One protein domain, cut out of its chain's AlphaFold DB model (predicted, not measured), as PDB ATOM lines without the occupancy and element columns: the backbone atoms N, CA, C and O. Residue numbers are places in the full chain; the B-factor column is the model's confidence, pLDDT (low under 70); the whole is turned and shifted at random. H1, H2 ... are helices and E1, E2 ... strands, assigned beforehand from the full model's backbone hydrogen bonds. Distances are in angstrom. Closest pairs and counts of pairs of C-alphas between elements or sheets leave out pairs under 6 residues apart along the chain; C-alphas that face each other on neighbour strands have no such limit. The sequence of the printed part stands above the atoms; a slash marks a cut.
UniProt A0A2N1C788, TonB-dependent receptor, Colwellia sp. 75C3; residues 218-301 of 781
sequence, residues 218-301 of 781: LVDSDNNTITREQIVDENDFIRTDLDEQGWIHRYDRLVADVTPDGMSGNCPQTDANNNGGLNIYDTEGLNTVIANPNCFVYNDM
ATOM      1  N   LEU A 218     246.118 -95.406 291.785       69.00
ATOM      2  CA  LEU A 218     247.108 -96.273 291.207       69.00
ATOM      3  C   LEU A 218     247.806 -95.454 290.124       69.00
ATOM      4  O   LEU A 218     247.165 -94.763 289.329       69.00
ATOM      5  N   VAL A 219     249.130 -95.459 290.157       73.69
ATOM      6  CA  VAL A 219     249.972 -94.954 289.076       73.69
ATOM      7  C   VAL A 219     250.772 -96.108 288.496       73.69
ATOM      8  O   VAL A 219     251.069 -97.084 289.192       73.69
ATOM      9  N   ASP A 220     251.115 -96.015 287.218       77.62
ATOM     10  CA  ASP A 220     252.054 -96.961 286.622       77.62
ATOM     11  C   ASP A 220     253.485 -96.754 287.161       77.62
ATOM     12  O   ASP A 220     253.774 -95.849 287.953       77.62
ATOM     13  N   SER A 221     254.415 -97.604 286.722       79.50
ATOM     14  CA  SER A 221     255.833 -97.509 287.090       79.50
ATOM     15  C   SER A 221     256.508 -96.200 286.659       79.50
ATOM     16  O   SER A 221     257.579 -95.880 287.173       79.50
ATOM     17  N   ASP A 222     255.895 -95.455 285.738       80.75
ATOM     18  CA  ASP A 222     256.365 -94.168 285.228       80.75
ATOM     19  C   ASP A 222     255.651 -92.980 285.913       80.75
ATOM     20  O   ASP A 222     255.852 -91.827 285.528       80.75
ATOM     21  N   ASN A 223     254.869 -93.242 286.972       70.88
ATOM     22  CA  ASN A 223     254.096 -92.272 287.754       70.88
ATOM     23  C   ASN A 223     252.966 -91.577 286.962       70.88
ATOM     24  O   ASN A 223     252.499 -90.504 287.361       70.88
ATOM     25  N   ASN A 224     252.492 -92.179 285.864       75.44
ATOM     26  CA  ASN A 224     251.294 -91.714 285.164       75.44
ATOM     27  C   ASN A 224     250.033 -92.194 285.894       75.44
ATOM     28  O   ASN A 224     249.961 -93.342 286.332       75.44
ATOM     29  N   THR A 225     249.025 -91.325 285.991       69.69
ATOM     30  CA  THR A 225     247.708 -91.664 286.550       69.69
ATOM     31  C   THR A 225     247.056 -92.810 285.774       69.69
ATOM     32  O   THR A 225     246.929 -92.738 284.551       69.69
ATOM     33  N   ILE A 226     246.576 -93.827 286.494       73.75
ATOM     34  CA  ILE A 226     245.693 -94.871 285.959       73.75
ATOM     35  C   ILE A 226     244.244 -94.363 285.944       73.75
ATOM     36  O   ILE A 226     243.764 -93.805 286.934       73.75
ATOM     37  N   THR A 227     243.535 -94.545 284.825       70.50
ATOM     38  CA  THR A 227     242.171 -94.018 284.662       70.50
ATOM     39  C   THR A 227     241.138 -94.857 285.414       70.50
ATOM     40  O   THR A 227     241.352 -96.037 285.701       70.50
ATOM     41  N   ARG A 228     239.974 -94.264 285.710       69.06
ATOM     42  CA  ARG A 228     238.866 -94.945 286.397       69.06
ATOM     43  C   ARG A 228     238.471 -96.251 285.706       69.06
ATOM     44  O   ARG A 228     238.300 -97.255 286.384       69.06
ATOM     45  N   GLU A 229     238.367 -96.256 284.381       72.75
ATOM     46  CA  GLU A 229     237.940 -97.416 283.584       72.75
ATOM     47  C   GLU A 229     238.891 -98.612 283.712       72.75
ATOM     48  O   GLU A 229     238.534 -99.736 283.377       72.75
ATOM     49  N   GLN A 230     240.124 -98.377 284.164       77.56
ATOM     50  CA  GLN A 230     241.095 -99.434 284.421       77.56
ATOM     51  C   GLN A 230     240.961 -99.998 285.840       77.56
ATOM     52  O   GLN A 230     241.375-101.135 286.067       77.56
ATOM     53  N   ILE A 231     240.393 -99.219 286.763       70.56
ATOM     54  CA  ILE A 231     240.256 -99.534 288.190       70.56
ATOM     55  C   ILE A 231     238.914-100.217 288.485       70.56
ATOM     56  O   ILE A 231     238.859-101.093 289.349       70.56
ATOM     57  N   VAL A 232     237.850 -99.854 287.761       67.00
ATOM     58  CA  VAL A 232     236.499-100.405 287.954       67.00
ATOM     59  C   VAL A 232     236.103-101.395 286.855       67.00
ATOM     60  O   VAL A 232     236.625-101.343 285.740       67.00
ATOM     61  N   ASP A 233     235.215-102.331 287.178       64.38
ATOM     62  CA  ASP A 233     234.647-103.307 286.255       64.38
ATOM     63  C   ASP A 233     233.400-102.768 285.525       64.38
ATOM     64  O   ASP A 233     233.029-101.599 285.639       64.38
ATOM     65  N   GLU A 234     232.753-103.620 284.727       70.19
ATOM     66  CA  GLU A 234     231.565-103.254 283.942       70.19
ATOM     67  C   GLU A 234     230.325-102.897 284.783       70.19
ATOM     68  O   GLU A 234     229.364-102.350 284.241       70.19
ATOM     69  N   ASN A 235     230.346-103.182 286.086       54.78
ATOM     70  CA  ASN A 235     229.298-102.858 287.052       54.78
ATOM     71  C   ASN A 235     229.718-101.718 287.998       54.78
ATOM     72  O   ASN A 235     229.083-101.532 289.031       54.78
ATOM     73  N   ASP A 236     230.772-100.971 287.641       54.25
ATOM     74  CA  ASP A 236     231.398 -99.917 288.444       54.25
ATOM     75  C   ASP A 236     232.059-100.399 289.749       54.25
ATOM     76  O   ASP A 236     232.542 -99.570 290.515       54.25
ATOM     77  N   PHE A 237     232.201-101.709 289.993       53.88
ATOM     78  CA  PHE A 237     232.903-102.207 291.180       53.88
ATOM     79  C   PHE A 237     234.413-102.163 291.007       53.88
ATOM     80  O   PHE A 237     234.943-102.355 289.915       53.88
ATOM     81  N   ILE A 238     235.131-101.960 292.107       60.31
ATOM     82  CA  ILE A 238     236.592-102.015 292.108       60.31
ATOM     83  C   ILE A 238     237.021-103.421 291.728       60.31
ATOM     84  O   ILE A 238     236.624-104.407 292.355       60.31
ATOM     85  N   ARG A 239     237.833-103.515 290.678       67.19
ATOM     86  CA  ARG A 239     238.325-104.806 290.224       67.19
ATOM     87  C   ARG A 239     239.140-105.453 291.338       67.19
ATOM     88  O   ARG A 239     239.937-104.812 292.013       67.19
ATOM     89  N   THR A 240     238.976-106.753 291.514       66.94
ATOM     90  CA  THR A 240     239.697-107.496 292.554       66.94
ATOM     91  C   THR A 240     241.133-107.850 292.156       66.94
ATOM     92  O   THR A 240     241.890-108.327 292.993       66.94
ATOM     93  N   ASP A 241     241.528-107.603 290.902       72.00
ATOM     94  CA  ASP A 241     242.841-107.948 290.338       72.00
ATOM     95  C   ASP A 241     243.820-106.761 290.251       72.00
ATOM     96  O   ASP A 241     244.834-106.841 289.554       72.00
ATOM     97  N   LEU A 242     243.539-105.648 290.940       70.50
ATOM     98  CA  LEU A 242     244.344-104.419 290.869       70.50
ATOM     99  C   LEU A 242     245.771-104.606 291.392       70.50
ATOM    100  O   LEU A 242     246.722-104.129 290.769       70.50
ATOM    101  N   ASP A 243     245.931-105.354 292.483       65.12
ATOM    102  CA  ASP A 243     247.237-105.619 293.099       65.12
ATOM    103  C   ASP A 243     248.149-106.470 292.195       65.12
ATOM    104  O   ASP A 243     249.376-106.438 292.314       65.12
ATOM    105  N   GLU A 244     247.568-107.201 291.237       78.06
ATOM    106  CA  GLU A 244     248.306-108.020 290.272       78.06
ATOM    107  C   GLU A 244     248.868-107.195 289.099       78.06
ATOM    108  O   GLU A 244     249.739-107.673 288.368       78.06
ATOM    109  N   GLN A 245     248.422-105.944 288.924       77.62
ATOM    110  CA  GLN A 245     248.840-105.071 287.819       77.62
ATOM    111  C   GLN A 245     250.190-104.369 288.063       77.62
ATOM    112  O   GLN A 245     250.713-103.708 287.165       77.62
ATOM    113  N   GLY A 246     250.775-104.508 289.262       74.44
ATOM    114  CA  GLY A 246     252.071-103.912 289.614       74.44
ATOM    115  C   GLY A 246     252.047-102.385 289.747       74.44
ATOM    116  O   GLY A 246     253.087-101.739 289.614       74.44
ATOM    117  N   TRP A 247     250.869-101.807 289.969       80.12
ATOM    118  CA  TRP A 247     250.683-100.372 290.136       80.12
ATOM    119  C   TRP A 247     251.157 -99.883 291.508       80.12
ATOM    120  O   TRP A 247     251.232-100.636 292.477       80.12
ATOM    121  N   ILE A 248     251.496 -98.597 291.581       75.00
ATOM    122  CA  ILE A 248     251.984 -97.944 292.794       75.00
ATOM    123  C   ILE A 248     250.866 -97.084 293.372       75.00
ATOM    124  O   ILE A 248     250.224 -96.316 292.663       75.00
ATOM    125  N   HIS A 249     250.675 -97.162 294.683       71.19
ATOM    126  CA  HIS A 249     249.781 -96.267 295.404       71.19
ATOM    127  C   HIS A 249     250.404 -94.873 295.540       71.19
ATOM    128  O   HIS A 249     251.441 -94.707 296.188       71.19
ATOM    129  N   ARG A 250     249.756 -93.857 294.973       74.50
ATOM    130  CA  ARG A 250     250.110 -92.447 295.168       74.50
ATOM    131  C   ARG A 250     248.976 -91.736 295.922       74.50
ATOM    132  O   ARG A 250     247.822 -92.165 295.923       74.50
ATOM    133  N   TYR A 251     249.347 -90.678 296.643       74.44
ATOM    134  CA  TYR A 251     248.445 -89.826 297.416       74.44
ATOM    135  C   TYR A 251     248.711 -88.367 297.056       74.44
ATOM    136  O   TYR A 251     249.869 -87.963 296.941       74.44
ATOM    137  N   ASP A 252     247.646 -87.581 296.926       80.75
ATOM    138  CA  ASP A 252     247.697 -86.204 296.456       80.75
ATOM    139  C   ASP A 252     247.104 -85.268 297.497       80.75
ATOM    140  O   ASP A 252     246.121 -85.577 298.184       80.75
ATOM    141  N   ARG A 253     247.719 -84.092 297.582       87.50
ATOM    142  CA  ARG A 253     247.268 -82.976 298.393       87.50
ATOM    143  C   ARG A 253     246.024 -82.358 297.782       87.50
ATOM    144  O   ARG A 253     245.901 -82.226 296.567       87.50
ATOM    145  N   LEU A 254     245.136 -81.914 298.655       87.44
ATOM    146  CA  LEU A 254     244.015 -81.081 298.276       87.44
ATOM    147  C   LEU A 254     244.509 -79.636 298.138       87.44
ATOM    148  O   LEU A 254     244.937 -79.022 299.115       87.44
ATOM    149  N   VAL A 255     244.490 -79.116 296.911       92.19
ATOM    150  CA  VAL A 255     244.932 -77.755 296.587       92.19
ATOM    151  C   VAL A 255     243.740 -76.972 296.055       92.19
ATOM    152  O   VAL A 255     243.096 -77.392 295.095       92.19
ATOM    153  N   ALA A 256     243.445 -75.842 296.684       91.94
ATOM    154  CA  ALA A 256     242.426 -74.915 296.224       91.94
ATOM    155  C   ALA A 256     243.006 -73.958 295.182       91.94
ATOM    156  O   ALA A 256     244.114 -73.446 295.353       91.94
ATOM    157  N   ASP A 257     242.224 -73.676 294.150       93.62
ATOM    158  CA  ASP A 257     242.404 -72.539 293.260       93.62
ATOM    159  C   ASP A 257     241.504 -71.401 293.753       93.62
ATOM    160  O   ASP A 257     240.276 -71.533 293.788       93.62
ATOM    161  N   VAL A 258     242.117 -70.300 294.201       93.81
ATOM    162  CA  VAL A 258     241.408 -69.174 294.835       93.81
ATOM    163  C   VAL A 258     240.958 -68.104 293.840       93.81
ATOM    164  O   VAL A 258     240.456 -67.051 294.246       93.81
ATOM    165  N   THR A 259     241.137 -68.339 292.538       91.75
ATOM    166  CA  THR A 259     240.614 -67.446 291.500       91.75
ATOM    167  C   THR A 259     239.077 -67.481 291.454       91.75
ATOM    168  O   THR A 259     238.466 -68.461 291.877       91.75
ATOM    169  N   PRO A 260     238.404 -66.427 290.948       86.38
ATOM    170  CA  PRO A 260     236.938 -66.364 290.948       86.38
ATOM    171  C   PRO A 260     236.236 -67.479 290.164       86.38
ATOM    172  O   PRO A 260     235.074 -67.762 290.442       86.38
ATOM    173  N   ASP A 261     236.903 -68.065 289.167       84.31
ATOM    174  CA  ASP A 261     236.391 -69.205 288.397       84.31
ATOM    175  C   ASP A 261     236.846 -70.562 288.955       84.31
ATOM    176  O   ASP A 261     236.421 -71.596 288.444       84.31
ATOM    177  N   GLY A 262     237.690 -70.557 289.996       82.31
ATOM    178  CA  GLY A 262     238.203 -71.745 290.668       82.31
ATOM    179  C   GLY A 262     239.062 -72.650 289.787       82.31
ATOM    180  O   GLY A 262     239.205 -73.821 290.121       82.31
ATOM    181  N   MET A 263     239.575 -72.155 288.654       81.94
ATOM    182  CA  MET A 263     240.309 -72.975 287.676       81.94
ATOM    183  C   MET A 263     241.466 -72.245 286.975       81.94
ATOM    184  O   MET A 263     242.317 -72.889 286.358       81.94
ATOM    185  N   SER A 264     241.503 -70.908 286.988       87.19
ATOM    186  CA  SER A 264     242.468 -70.123 286.199       87.19
ATOM    187  C   SER A 264     243.806 -69.847 286.899       87.19
ATOM    188  O   SER A 264     244.708 -69.246 286.306       87.19
ATOM    189  N   GLY A 265     243.975 -70.294 288.141       84.12
ATOM    190  CA  GLY A 265     245.167 -70.117 288.970       84.12
ATOM    191  C   GLY A 265     246.328 -71.057 288.641       84.12
ATOM    192  O   GLY A 265     247.430 -70.852 289.161       84.12
ATOM    193  N   ASN A 266     246.113 -72.037 287.753       86.44
ATOM    194  CA  ASN A 266     247.058 -73.113 287.417       86.44
ATOM    195  C   ASN A 266     247.518 -73.903 288.654       86.44
ATOM    196  O   ASN A 266     248.695 -74.245 288.791       86.44
ATOM    197  N   CYS A 267     246.595 -74.170 289.574       91.88
ATOM    198  CA  CYS A 267     246.881 -74.963 290.760       91.88
ATOM    199  C   CYS A 267     246.899 -76.462 290.420       91.88
ATOM    200  O   CYS A 267     246.083 -76.909 289.612       91.88
ATOM    201  N   PRO A 268     247.803 -77.265 291.014       88.69
ATOM    202  CA  PRO A 268     247.888 -78.704 290.764       88.69
ATOM    203  C   PRO A 268     246.747 -79.448 291.471       88.69
ATOM    204  O   PRO A 268     246.952 -80.139 292.469       88.69
ATOM    205  N   GLN A 269     245.526 -79.276 290.971       83.62
ATOM    206  CA  GLN A 269     244.331 -79.954 291.462       83.62
ATOM    207  C   GLN A 269     244.217 -81.339 290.823       83.62
ATOM    208  O   GLN A 269     244.572 -81.527 289.659       83.62
ATOM    209  N   THR A 270     243.726 -82.312 291.584       74.50
ATOM    210  CA  THR A 270     243.349 -83.623 291.045       74.50
ATOM    211  C   THR A 270     241.914 -83.531 290.525       74.50
ATOM    212  O   THR A 270     241.028 -83.112 291.276       74.50
ATOM    213  N   ASP A 271     241.646 -83.940 289.287       69.44
ATOM    214  CA  ASP A 271     240.297 -83.936 288.701       69.44
ATOM    215  C   ASP A 271     239.449 -85.159 289.137       69.44
ATOM    216  O   ASP A 271     239.829 -85.913 290.040       69.44
ATOM    217  N   ALA A 272     238.251 -85.324 288.561       61.66
ATOM    218  CA  ALA A 272     237.342 -86.442 288.859       61.66
ATOM    219  C   ALA A 272     237.795 -87.794 288.267       61.66
ATOM    220  O   ALA A 272     237.288 -88.837 288.667       61.66
ATOM    221  N   ASN A 273     238.753 -87.776 287.337       58.94
ATOM    222  CA  ASN A 273     239.346 -88.952 286.697       58.94
ATOM    223  C   ASN A 273     240.723 -89.291 287.294       58.94
ATOM    224  O   ASN A 273     241.468 -90.075 286.711       58.94
ATOM    225  N   ASN A 274     241.057 -88.698 288.446       60.94
ATOM    226  CA  ASN A 274     242.332 -88.825 289.157       60.94
ATOM    227  C   ASN A 274     243.546 -88.236 288.424       60.94
ATOM    228  O   ASN A 274     244.687 -88.510 288.800       60.94
ATOM    229  N   ASN A 275     243.338 -87.404 287.402       67.88
ATOM    230  CA  ASN A 275     244.436 -86.764 286.685       67.88
ATOM    231  C   ASN A 275     244.892 -85.490 287.402       67.88
ATOM    232  O   ASN A 275     244.081 -84.743 287.950       67.88
ATOM    233  N   GLY A 276     246.195 -85.208 287.333       74.19
ATOM    234  CA  GLY A 276     246.794 -84.020 287.944       74.19
ATOM    235  C   GLY A 276     247.204 -84.237 289.401       74.19
ATOM    236  O   GLY A 276     247.713 -85.303 289.750       74.19
ATOM    237  N   GLY A 277     247.034 -83.204 290.228       81.56
ATOM    238  CA  GLY A 277     247.331 -83.252 291.660       81.56
ATOM    239  C   GLY A 277     248.792 -83.020 292.055       81.56
ATOM    240  O   GLY A 277     249.713 -83.071 291.238       81.56
ATOM    241  N   LEU A 278     248.996 -82.769 293.347       87.19
ATOM    242  CA  LEU A 278     250.308 -82.599 293.971       87.19
ATOM    243  C   LEU A 278     250.585 -83.767 294.920       87.19
ATOM    244  O   LEU A 278     249.943 -83.864 295.964       87.19
ATOM    245  N   ASN A 279     251.576 -84.605 294.609       83.69
ATOM    246  CA  ASN A 279     251.942 -85.748 295.449       83.69
ATOM    247  C   ASN A 279     252.308 -85.290 296.876       83.69
ATOM    248  O   ASN A 279     253.064 -84.335 297.058       83.69
ATOM    249  N   ILE A 280     251.828 -85.991 297.909       82.19
ATOM    250  CA  ILE A 280     252.155 -85.680 299.312       82.19
ATOM    251  C   ILE A 280     253.665 -85.717 299.613       82.19
ATOM    252  O   ILE A 280     254.110 -85.047 300.546       82.19
ATOM    253  N   TYR A 281     254.455 -86.458 298.835       80.50
ATOM    254  CA  TYR A 281     255.910 -86.544 298.976       80.50
ATOM    255  C   TYR A 281     256.668 -85.472 298.174       80.50
ATOM    256  O   TYR A 281     257.875 -85.311 298.363       80.50
ATOM    257  N   ASP A 282     255.987 -84.713 297.309       87.31
ATOM    258  CA  ASP A 282     256.597 -83.639 296.524       87.31
ATOM    259  C   ASP A 282     256.728 -82.348 297.350       87.31
ATOM    260  O   ASP A 282     255.842 -81.491 297.408       87.31
ATOM    261  N   THR A 283     257.866 -82.225 298.031       87.06
ATOM    262  CA  THR A 283     258.189 -81.066 298.876       87.06
ATOM    263  C   THR A 283     258.504 -79.802 298.074       87.06
ATOM    264  O   THR A 283     258.214 -78.698 298.537       87.06
ATOM    265  N   GLU A 284     259.062 -79.929 296.868       90.69
ATOM    266  CA  GLU A 284     259.369 -78.788 295.999       90.69
ATOM    267  C   GLU A 284     258.093 -78.221 295.366       90.69
ATOM    268  O   GLU A 284     257.868 -77.005 295.385       90.69
ATOM    269  N   GLY A 285     257.207 -79.103 294.894       91.62
ATOM    270  CA  GLY A 285     255.877 -78.741 294.420       91.62
ATOM    271  C   GLY A 285     255.034 -78.083 295.510       91.62
ATOM    272  O   GLY A 285     254.410 -77.053 295.254       91.62
ATOM    273  N   LEU A 286     255.086 -78.583 296.753       92.00
ATOM    274  CA  LEU A 286     254.416 -77.942 297.890       92.00
ATOM    275  C   LEU A 286     254.900 -76.502 298.109       92.00
ATOM    276  O   LEU A 286     254.077 -75.595 298.214       92.00
ATOM    277  N   ASN A 287     256.214 -76.270 298.121       93.06
ATOM    278  CA  ASN A 287     256.766 -74.919 298.267       93.06
ATOM    279  C   ASN A 287     256.346 -73.995 297.113       93.06
ATOM    280  O   ASN A 287     256.097 -72.808 297.325       93.06
ATOM    281  N   THR A 288     256.231 -74.540 295.901       94.69
ATOM    282  CA  THR A 288     255.765 -73.799 294.721       94.69
ATOM    283  C   THR A 288     254.294 -73.404 294.848       94.69
ATOM    284  O   THR A 288     253.943 -72.265 294.541       94.69
ATOM    285  N   VAL A 289     253.437 -74.307 295.340       94.38
ATOM    286  CA  VAL A 289     252.019 -74.018 295.609       94.38
ATOM    287  C   VAL A 289     251.873 -72.947 296.684       94.38
ATOM    288  O   VAL A 289     251.133 -71.995 296.470       94.38
ATOM    289  N   ILE A 290     252.611 -73.059 297.792       94.06
ATOM    290  CA  ILE A 290     252.592 -72.068 298.882       94.06
ATOM    291  C   ILE A 290     253.031 -70.681 298.382       94.06
ATOM    292  O   ILE A 290     252.490 -69.661 298.803       94.06
ATOM    293  N   ALA A 291     253.988 -70.620 297.454       94.69
ATOM    294  CA  ALA A 291     254.449 -69.361 296.877       94.69
ATOM    295  C   ALA A 291     253.487 -68.752 295.833       94.69
ATOM    296  O   ALA A 291     253.662 -67.586 295.465       94.69
ATOM    297  N   ASN A 292     252.500 -69.504 295.331       94.50
ATOM    298  CA  ASN A 292     251.560 -69.032 294.315       94.50
ATOM    299  C   ASN A 292     250.333 -68.367 294.972       94.50
ATOM    300  O   ASN A 292     249.528 -69.065 295.581       94.50
ATOM    301  N   PRO A 293     250.104 -67.050 294.787       93.44
ATOM    302  CA  PRO A 293     248.975 -66.350 295.409       93.44
ATOM    303  C   PRO A 293     247.597 -66.790 294.891       93.44
ATOM    304  O   PRO A 293     246.589 -66.445 295.502       93.44
ATOM    305  N   ASN A 294     247.542 -67.517 293.771       95.44
ATOM    306  CA  ASN A 294     246.303 -68.067 293.225       95.44
ATOM    307  C   ASN A 294     245.984 -69.468 293.763       95.44
ATOM    308  O   ASN A 294     244.907 -69.982 293.467       95.44
ATOM    309  N   CYS A 295     246.877 -70.079 294.546       95.38
ATOM    310  CA  CYS A 295     246.671 -71.404 295.115       95.38
ATOM    311  C   CYS A 295     246.663 -71.367 296.638       95.38
ATOM    312  O   CYS A 295     247.303 -70.529 297.267       95.38
ATOM    313  N   PHE A 296     245.957 -72.315 297.242       95.12
ATOM    314  CA  PHE A 296     245.943 -72.495 298.686       95.12
ATOM    315  C   PHE A 296     246.002 -73.977 299.059       95.12
ATOM    316  O   PHE A 296     245.367 -74.823 298.433       95.12
ATOM    317  N   VAL A 297     246.755 -74.294 300.110       94.31
ATOM    318  CA  VAL A 297     246.862 -75.640 300.679       94.31
ATOM    319  C   VAL A 297     246.973 -75.527 302.196       94.31
ATOM    320  O   VAL A 297     247.760 -74.732 302.710       94.31
ATOM    321  N   TYR A 298     246.224 -76.342 302.943       95.00
ATOM    322  CA  TYR A 298     246.217 -76.257 304.412       95.00
ATOM    323  C   TYR A 298     247.565 -76.571 305.062       95.00
ATOM    324  O   TYR A 298     247.787 -76.194 306.210       95.00
ATOM    325  N   ASN A 299     248.484 -77.214 304.340       94.19
ATOM    326  CA  ASN A 299     249.856 -77.430 304.789       94.19
ATOM    327  C   ASN A 299     250.621 -76.130 305.080       94.19
ATOM    328  O   ASN A 299     251.563 -76.181 305.860       94.19
ATOM    329  N   ASP A 300     250.221 -74.991 304.506       93.75
ATOM    330  CA  ASP A 300     250.807 -73.687 304.848       93.75
ATOM    331  C   ASP A 300     250.408 -73.241 306.267       93.75
ATOM    332  O   ASP A 300     251.236 -72.821 307.071       93.75
ATOM    333  N   MET A 301     249.130 -73.417 306.621       93.94
ATOM    334  CA  MET A 301     248.599 -73.049 307.941       93.94
ATOM    335  C   MET A 301     248.934 -74.080 309.026       93.94
ATOM    336  O   MET A 301     249.186 -73.726 310.176       93.94
TER     337      MET A 301
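This is residues 218 to 301 of the 781 residues of the protein "TonB-dependent receptor" of Colwellia sp. 75C3 (UniProt A0A2N1C788). Little regular structure is present: this is an elongated run of loops, with the longest helix, H3, and small H4 toward one end and H1, H2 and E1 toward the other. The unnamed stretch of residues 251 to 282 joins the two. The printed part has 84 residues, in the order H1, H2, E1, H3, H4, mostly helix, with only 24 in named elements. It is loose, radius of gyration of the C-alphas 15.0 A, spanning 42 by 26 by 21 A.

H3, residues 283 to 291, runs 12.4 A from C-alpha 283 at (258.189, -81.066, 298.876). H4, residues 298 to 301, spans 5.3 A. H1, residues 228 to 231, spans 5.1 A from C-alpha 228 at (238.866, -94.945, 286.397). H2, residues 242 to 245, spans 5.5 A. E1, residues 248 to 250, spans 6.3 A and pairs with no named strand.

H3 and H4 are close but not clearly touching; their closest C-alphas, Ile 290 and Asp 300, are 6.4 A apart. So are H1 and H2, at Ile 231 and Leu 242, 6.9 A. Residues 252 to 253 pair antiparallel with 278 to 279, and 256 to 257 with 295 to 296. Every O i to N i+4 pair of H3 is within hydrogen-bond range; H1, H2 and H4 are too short for one.

The farthest C-alphas, Glu 244 and Pro 260, are 43.2 A apart. The printed part has no cut; the link E1 to H3 is long. pLDDT is under 70 in 17 residues, among them 235 to 240.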